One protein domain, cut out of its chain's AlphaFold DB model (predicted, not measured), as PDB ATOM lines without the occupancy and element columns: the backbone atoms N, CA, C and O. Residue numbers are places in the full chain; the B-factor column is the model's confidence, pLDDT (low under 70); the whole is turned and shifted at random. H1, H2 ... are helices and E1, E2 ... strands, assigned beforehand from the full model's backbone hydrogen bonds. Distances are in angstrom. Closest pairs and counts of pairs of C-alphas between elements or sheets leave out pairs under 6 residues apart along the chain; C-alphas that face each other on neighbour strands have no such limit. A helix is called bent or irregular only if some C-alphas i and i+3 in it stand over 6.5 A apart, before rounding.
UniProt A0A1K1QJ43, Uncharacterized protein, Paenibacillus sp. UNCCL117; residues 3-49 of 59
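Overview. This is residues 3 to 49 of the 59 residues of an uncharacterized protein of Paenibacillus sp. UNCCL117 (UniProt A0A1K1QJ43). What does the model look like at first sight? It is a slender rod made of a long two-stranded hairpin, E1 and E2, with one helix, H1, that folds back over one face of it. The helix meets the hairpin with its second part, residues 38 to 49, while the loop of residues 21 to 30 lies at the other end of the rod from the hairpin's turn at residues 10 and 11. What are its parts and its size? The printed part has 47 residues, with two named strands and one named helix in the order E1, E2, H1; the sheet has the order E1 - E2 and is antiparallel, and the class is mixed, helices and strands. The whole is loose, with a radius of gyration of the C-alphas of 12.4 A, and the C-alphas span 38 by 17 by 16 A.

Arrangement. How do the two strands of the sheet stand to each other? E1, residues 3 to 9, and E2, residues 12 to 20, form a hairpin of antiparallel neighbours, with 158 degrees between their N-to-C directions. C-alphas that face each other are, for instance, those of Gln 6 and Glu 16, 4.4 A apart. N 3 and O 19 are within hydrogen-bond range at 2.8 A, and so are N 7 and O 15 at 2.8 A. Where does the helix come nearest to the strands? The closest C-alphas of E1 and H1, residues 31 to 49, are those of Val 5 and Ile 42, 7.5 A apart, and the centres of these two elements are 12.5 A apart. The closest C-alphas of E2 and H1 are those of Leu 19 and Lys 41, 7.8 A apart, with 13.9 A from centre to centre. What does the helix's backbone show? In H1, 13 of 15 pairs of O i and N i+4 are within hydrogen-bond range, and H1 is not bent.

Along the chain. Where is the hairpin to be found? E1 begins with C-alpha 3 at (125.729, 145.484, 80.578) and measures 19.8 A from first to last C-alpha. E2, the longest strand with 9 residues, measures 24.1 A and ends with C-alpha 20 at (120.380, 145.941, 77.274). Where does the helix run? H1 has 19 residues, from Asp 31 to Leu 49, and measures 27.5 A from first to last C-alpha. Its last C-alpha, that of Leu 49, is at (116.790, 133.091, 87.543). What lies between the named elements? Residues 10 and 11 lie between E1 and E2, and residues 21 to 30 lie between E2 and H1. Of these, residues 23 to 25 are helix, a run too short to bear a name.

Size, cuts and confidence. How far does the whole reach? The two C-alphas farthest apart in the domain are those of Gly 10 and Glu 28, at 38.1 A. The first and last printed C-alphas, those of Ile 3 and Leu 49, are 16.8 A apart. Is there a cut, or a long link? The printed part has no cut: it runs from residue 3 to residue 49 of a full chain of 59 residues. The link from E1 to E2 is tight, with 2 residues, the link from E2 to H1 is short, with 10 residues, and there is no long link. How confident is the model? The mean pLDDT of the printed part is 91.8, and no printed residue is under 70. The mean pLDDT is 95 in E1, 95 in E2 and 94 in H1.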
ATOM      1  N   ILE A   3     125.171 145.867  79.281       93.50
ATOM      2  CA  ILE A   3     125.729 145.484  80.578       93.50
ATOM      3  C   ILE A   3     125.956 143.982  80.538       93.50
ATOM      4  O   ILE A   3     125.012 143.218  80.349       93.50
ATOM      5  N   LYS A   4     127.197 143.548  80.731       95.94
ATOM      6  CA  LYS A   4     127.508 142.132  80.896       95.94
ATOM      7  C   LYS A   4     127.327 141.768  82.365       95.94
ATOM      8  O   LYS A   4     127.955 142.380  83.224       95.94
ATOM      9  N   VAL A   5     126.476 140.788  82.648       95.25
ATOM     10  CA  VAL A   5     126.267 140.260  83.997       95.25
ATOM     11  C   VAL A   5     126.732 138.808  84.052       95.25
ATOM     12  O   VAL A   5     126.516 138.038  83.115       95.25
ATOM     13  N   GLN A   6     127.382 138.436  85.151       95.62
ATOM     14  CA  GLN A   6     127.808 137.068  85.423       95.62
ATOM     15  C   GLN A   6     127.280 136.659  86.797       95.62
ATOM     16  O   GLN A   6     127.522 137.352  87.783       95.62
ATOM     17  N   LEU A   7     126.568 135.534  86.861       94.81
ATOM     18  CA  LEU A   7     126.217 134.875  88.115       94.81
ATOM     19  C   LEU A   7     127.238 133.773  88.387       94.81
ATOM     20  O   LEU A   7     127.451 132.893  87.547       94.81
ATOM     21  N   SER A   8     127.816 133.807  89.581       94.75
ATOM     22  CA  SER A   8     128.693 132.759  90.097       94.75
ATOM     23  C   SER A   8     128.084 132.133  91.350       94.75
ATOM     24  O   SER A   8     127.439 132.821  92.139       94.75
ATOM     25  N   VAL A   9     128.302 130.832  91.538       94.44
ATOM     26  CA  VAL A   9     127.999 130.113  92.784       94.44
ATOM     27  C   VAL A   9     129.321 129.566  93.311       94.44
ATOM     28  O   VAL A   9     129.957 128.739  92.658       94.44
ATOM     29  N   GLY A  10     129.775 130.086  94.456       93.62
ATOM     30  CA  GLY A  10     131.182 129.974  94.849       93.62
ATOM     31  C   GLY A  10     132.084 130.669  93.822       93.62
ATOM     32  O   GLY A  10     131.741 131.738  93.319       93.62
ATOM     33  N   ASP A  11     133.192 130.027  93.455       93.50
ATOM     34  CA  ASP A  11     134.140 130.551  92.458       93.50
ATOM     35  C   ASP A  11     133.814 130.129  91.014       93.50
ATOM     36  O   ASP A  11     134.552 130.445  90.079       93.50
ATOM     37  N   GLN A  12     132.705 129.414  90.800       95.12
ATOM     38  CA  GLN A  12     132.316 128.941  89.476       95.12
ATOM     39  C   GLN A  12     131.276 129.867  88.845       95.12
ATOM     40  O   GLN A  12     130.174 130.036  89.368       95.12
ATOM     41  N   ALA A  13     131.606 130.418  87.674       94.50
ATOM     42  CA  ALA A  13     130.640 131.106  86.825       94.50
ATOM     43  C   ALA A  13     129.611 130.094  86.303       94.50
ATOM     44  O   ALA A  13     129.959 129.153  85.588       94.50
ATOM     45  N   VAL A  14     128.343 130.283  86.668       95.06
ATOM     46  CA  VAL A  14     127.246 129.384  86.277       95.06
ATOM     47  C   VAL A  14     126.388 129.969  85.163       95.06
ATOM     48  O   VAL A  14     125.704 129.225  84.463       95.06
ATOM     49  N   ARG A  15     126.415 131.295  84.976       93.56
ATOM     50  CA  ARG A  15     125.675 131.964  83.906       93.56
ATOM     51  C   ARG A  15     126.283 133.310  83.546       93.56
ATOM     52  O   ARG A  15     126.687 134.067  84.422       93.56
ATOM     53  N   GLU A  16     126.264 133.622  82.259       95.56
ATOM     54  CA  GLU A  16     126.631 134.923  81.712       95.56
ATOM     55  C   GLU A  16     125.510 135.404  80.789       95.56
ATOM     56  O   GLU A  16     124.960 134.615  80.017       95.56
ATOM     57  N   GLU A  17     125.146 136.681  80.880       95.94
ATOM     58  CA  GLU A  17     124.111 137.273  80.036       95.94
ATOM     59  C   GLU A  17     124.421 138.746  79.738       95.94
ATOM     60  O   GLU A  17     125.006 139.457  80.558       95.94
ATOM     61  N   GLU A  18     124.027 139.220  78.556       96.50
ATOM     62  CA  GLU A  18     124.113 140.636  78.202       96.50
ATOM     63  C   GLU A  18     122.738 141.291  78.369       96.50
ATOM     64  O   GLU A  18     121.772 140.963  77.678       96.50
ATOM     65  N   LEU A  19     122.644 142.249  79.288       94.19
ATOM     66  CA  LEU A  19     121.448 143.043  79.526       94.19
ATOM     67  C   LEU A  19     121.534 144.348  78.739       94.19
ATOM     68  O   LEU A  19     122.510 145.090  78.827       94.19
ATOM     69  N   THR A  20     120.477 144.668  77.996       92.31
ATOM     70  CA  THR A  20     120.380 145.941  77.274       92.31
ATOM     71  C   THR A  20     119.433 146.902  77.991       92.31
ATOM     72  O   THR A  20     118.292 146.552  78.317       92.31
ATOM     73  N   ILE A  21     119.900 148.134  78.198       87.88
ATOM     74  CA  ILE A  21     119.081 149.287  78.581       87.88
ATOM     75  C   ILE A  21     118.957 150.201  77.360       87.88
ATOM     76  O   ILE A  21     119.963 150.632  76.785       87.88
ATOM     77  N   ALA A  22     117.714 150.465  76.953       86.62
ATOM     78  CA  ALA A  22     117.408 151.345  75.832       86.62
ATOM     79  C   ALA A  22     117.892 152.772  76.126       86.62
ATOM     80  O   ALA A  22     117.596 153.318  77.184       86.62
ATOM     81  N   GLU A  23     118.605 153.380  75.178       77.81
ATOM     82  CA  GLU A  23     119.183 154.727  75.330       77.81
ATOM     83  C   GLU A  23     118.125 155.812  75.523       77.81
ATOM     84  O   GLU A  23     118.349 156.775  76.246       77.81
ATOM     85  N   SER A  24     116.921 155.600  74.987       80.31
ATOM     86  CA  SER A  24     115.770 156.475  75.220       80.31
ATOM     87  C   SER A  24     115.359 156.579  76.693       80.31
ATOM     88  O   SER A  24     114.606 157.477  77.043       80.31
ATOM     89  N   LYS A  25     115.809 155.658  77.556       74.19
ATOM     90  CA  LYS A  25     115.584 155.706  79.008       74.19
ATOM     91  C   LYS A  25     116.725 156.371  79.779       74.19
ATOM     92  O   LYS A  25     116.621 156.465  80.991       74.19
ATOM     93  N   LEU A  26     117.801 156.768  79.099       79.00
ATOM     94  CA  LEU A  26     119.030 157.282  79.711       79.00
ATOM     95  C   LEU A  26     119.266 158.771  79.425       79.00
ATOM     96  O   LEU A  26     120.011 159.402  80.158       79.00
ATOM     97  N   GLY A  27     118.659 159.332  78.373       77.50
ATOM     98  CA  GLY A  27     119.033 160.645  77.827       77.50
ATOM     99  C   GLY A  27     118.887 161.859  78.758       77.50
ATOM    100  O   GLY A  27     119.483 162.889  78.467       77.50
ATOM    101  N   GLU A  28     118.132 161.748  79.851       85.75
ATOM    102  CA  GLU A  28     117.931 162.826  80.837       85.75
ATOM    103  C   GLU A  28     118.383 162.438  82.252       85.75
ATOM    104  O   GLU A  28     118.210 163.219  83.184       85.75
ATOM    105  N   LEU A  29     118.937 161.235  82.426       89.12
ATOM    106  CA  LEU A  29     119.329 160.738  83.738       89.12
ATOM    107  C   LEU A  29     120.720 161.244  84.112       89.12
ATOM    108  O   LEU A  29     121.641 161.258  83.294       89.12
ATOM    109  N   THR A  30     120.872 161.614  85.375       93.31
ATOM    110  CA  THR A  30     122.175 161.790  86.015       93.31
ATOM    111  C   THR A  30     122.908 160.453  86.128       93.31
ATOM    112  O   THR A  30     122.292 159.388  86.079       93.31
ATOM    113  N   ASP A  31     124.225 160.491  86.329       91.69
ATOM    114  CA  ASP A  31     125.027 159.273  86.497       91.69
ATOM    115  C   ASP A  31     124.503 158.393  87.648       91.69
ATOM    116  O   ASP A  31     124.361 157.183  87.482       91.69
ATOM    117  N   GLU A  32     124.106 159.001  88.772       94.25
ATOM    118  CA  GLU A  32     123.512 158.293  89.916       94.25
ATOM    119  C   GLU A  32     122.203 157.577  89.540       94.25
ATOM    120  O   GLU A  32     121.959 156.435  89.938       94.25
ATOM    121  N   GLU A  33     121.346 158.215  88.741       92.88
ATOM    122  CA  GLU A  33     120.098 157.609  88.266       92.88
ATOM    123  C   GLU A  33     120.351 156.490  87.248       92.88
ATOM    124  O   GLU A  33     119.623 155.492  87.221       92.88
ATOM    125  N   ILE A  34     121.396 156.615  86.425       91.75
ATOM    126  CA  ILE A  34     121.832 155.554  85.511       91.75
ATOM    127  C   ILE A  34     122.322 154.343  86.310       91.75
ATOM    128  O   ILE A  34     121.920 153.217  86.003       91.75
ATOM    129  N   GLU A  35     123.134 154.547  87.348       92.81
ATOM    130  CA  GLU A  35     123.598 153.480  88.244       92.81
ATOM    131  C   GLU A  35     122.427 152.753  88.912       92.81
ATOM    132  O   GLU A  35     122.349 151.521  88.867       92.81
ATOM    133  N   GLN A  36     121.446 153.496  89.430       93.31
ATOM    134  CA  GLN A  36     120.234 152.905  90.002       93.31
ATOM    135  C   GLN A  36     119.428 152.113  88.963       93.31
ATOM    136  O   GLN A  36     118.948 151.010  89.243       93.31
ATOM    137  N   ALA A  37     119.296 152.625  87.737       91.56
ATOM    138  CA  ALA A  37     118.608 151.917  86.659       91.56
ATOM    139  C   ALA A  37     119.317 150.603  86.281       91.56
ATOM    140  O   ALA A  37     118.648 149.600  86.001       91.56
ATOM    141  N   ILE A  38     120.657 150.587  86.296       93.31
ATOM    142  CA  ILE A  38     121.470 149.377  86.118       93.31
ATOM    143  C   ILE A  38     121.185 148.381  87.246       93.31
ATOM    144  O   ILE A  38     120.879 147.220  86.964       93.31
ATOM    145  N   GLU A  39     121.230 148.822  88.504       95.06
ATOM    146  CA  GLU A  39     121.007 147.965  89.674       95.06
ATOM    147  C   GLU A  39     119.625 147.301  89.630       95.06
ATOM    148  O   GLU A  39     119.510 146.079  89.758       95.06
ATOM    149  N   ILE A  40     118.576 148.084  89.360       93.38
ATOM    150  CA  ILE A  40     117.203 147.579  89.226       93.38
ATOM    151  C   ILE A  40     117.125 146.524  88.118       93.38
ATOM    152  O   ILE A  40     116.482 145.485  88.288       93.38
ATOM    153  N   LYS A  41     117.786 146.759  86.977       94.31
ATOM    154  CA  LYS A  41     117.784 145.829  85.843       94.31
ATOM    155  C   LYS A  41     118.476 144.509  86.186       94.31
ATOM    156  O   LYS A  41     117.957 143.457  85.810       94.31
ATOM    157  N   ILE A  42     119.608 144.563  86.888       95.25
ATOM    158  CA  ILE A  42     120.358 143.381  87.330       95.25
ATOM    159  C   ILE A  42     119.559 142.598  88.375       95.25
ATOM    160  O   ILE A  42     119.424 141.385  88.238       95.25
ATOM    161  N   ARG A  43     118.961 143.267  89.370       95.19
ATOM    162  CA  ARG A  43     118.127 142.606  90.390       95.19
ATOM    163  C   ARG A  43     116.925 141.909  89.760       95.19
ATOM    164  O   ARG A  43     116.727 140.721  89.973       95.19
ATOM    165  N   ALA A  44     116.205 142.598  88.875       94.50
ATOM    166  CA  ALA A  44     115.071 142.015  88.158       94.50
ATOM    167  C   ALA A  44     115.462 140.843  87.236       94.50
ATOM    168  O   ALA A  44     114.616 140.014  86.896       94.50
ATOM    169  N   TRP A  45     116.712 140.792  86.771       95.25
ATOM    170  CA  TRP A  45     117.257 139.636  86.061       95.25
ATOM    171  C   TRP A  45     117.554 138.483  87.028       95.25
ATOM    172  O   TRP A  45     117.115 137.363  86.774       95.25
ATOM    173  N   ALA A  46     118.214 138.761  88.155       94.94
ATOM    174  CA  ALA A  46     118.542 137.769  89.175       94.94
ATOM    175  C   ALA A  46     117.283 137.110  89.766       94.94
ATOM    176  O   ALA A  46     117.209 135.884  89.813       94.94
ATOM    177  N   ASP A  47     116.258 137.898  90.099       94.81
ATOM    178  CA  ASP A  47     114.988 137.425  90.676       94.81
ATOM    179  C   ASP A  47     114.256 136.413  89.778       94.81
ATOM    180  O   ASP A  47     113.500 135.570  90.257       94.81
ATOM    181  N   LYS A  48     114.465 136.473  88.458       92.94
ATOM    182  CA  LYS A  48     113.857 135.535  87.498       92.94
ATOM    183  C   LYS A  48     114.609 134.216  87.379       92.94
ATOM    184  O   LYS A  48     114.072 133.267  86.812       92.94
ATOM    185  N   LEU A  49     115.864 134.187  87.809       92.19
ATOM    186  CA  LEU A  49     116.790 133.091  87.543       92.19
ATOM    187  C   LEU A  49     117.174 132.327  88.799       92.19
ATOM    188  O   LEU A  49     117.441 131.129  88.722       92.19
TER     189      LEU A  49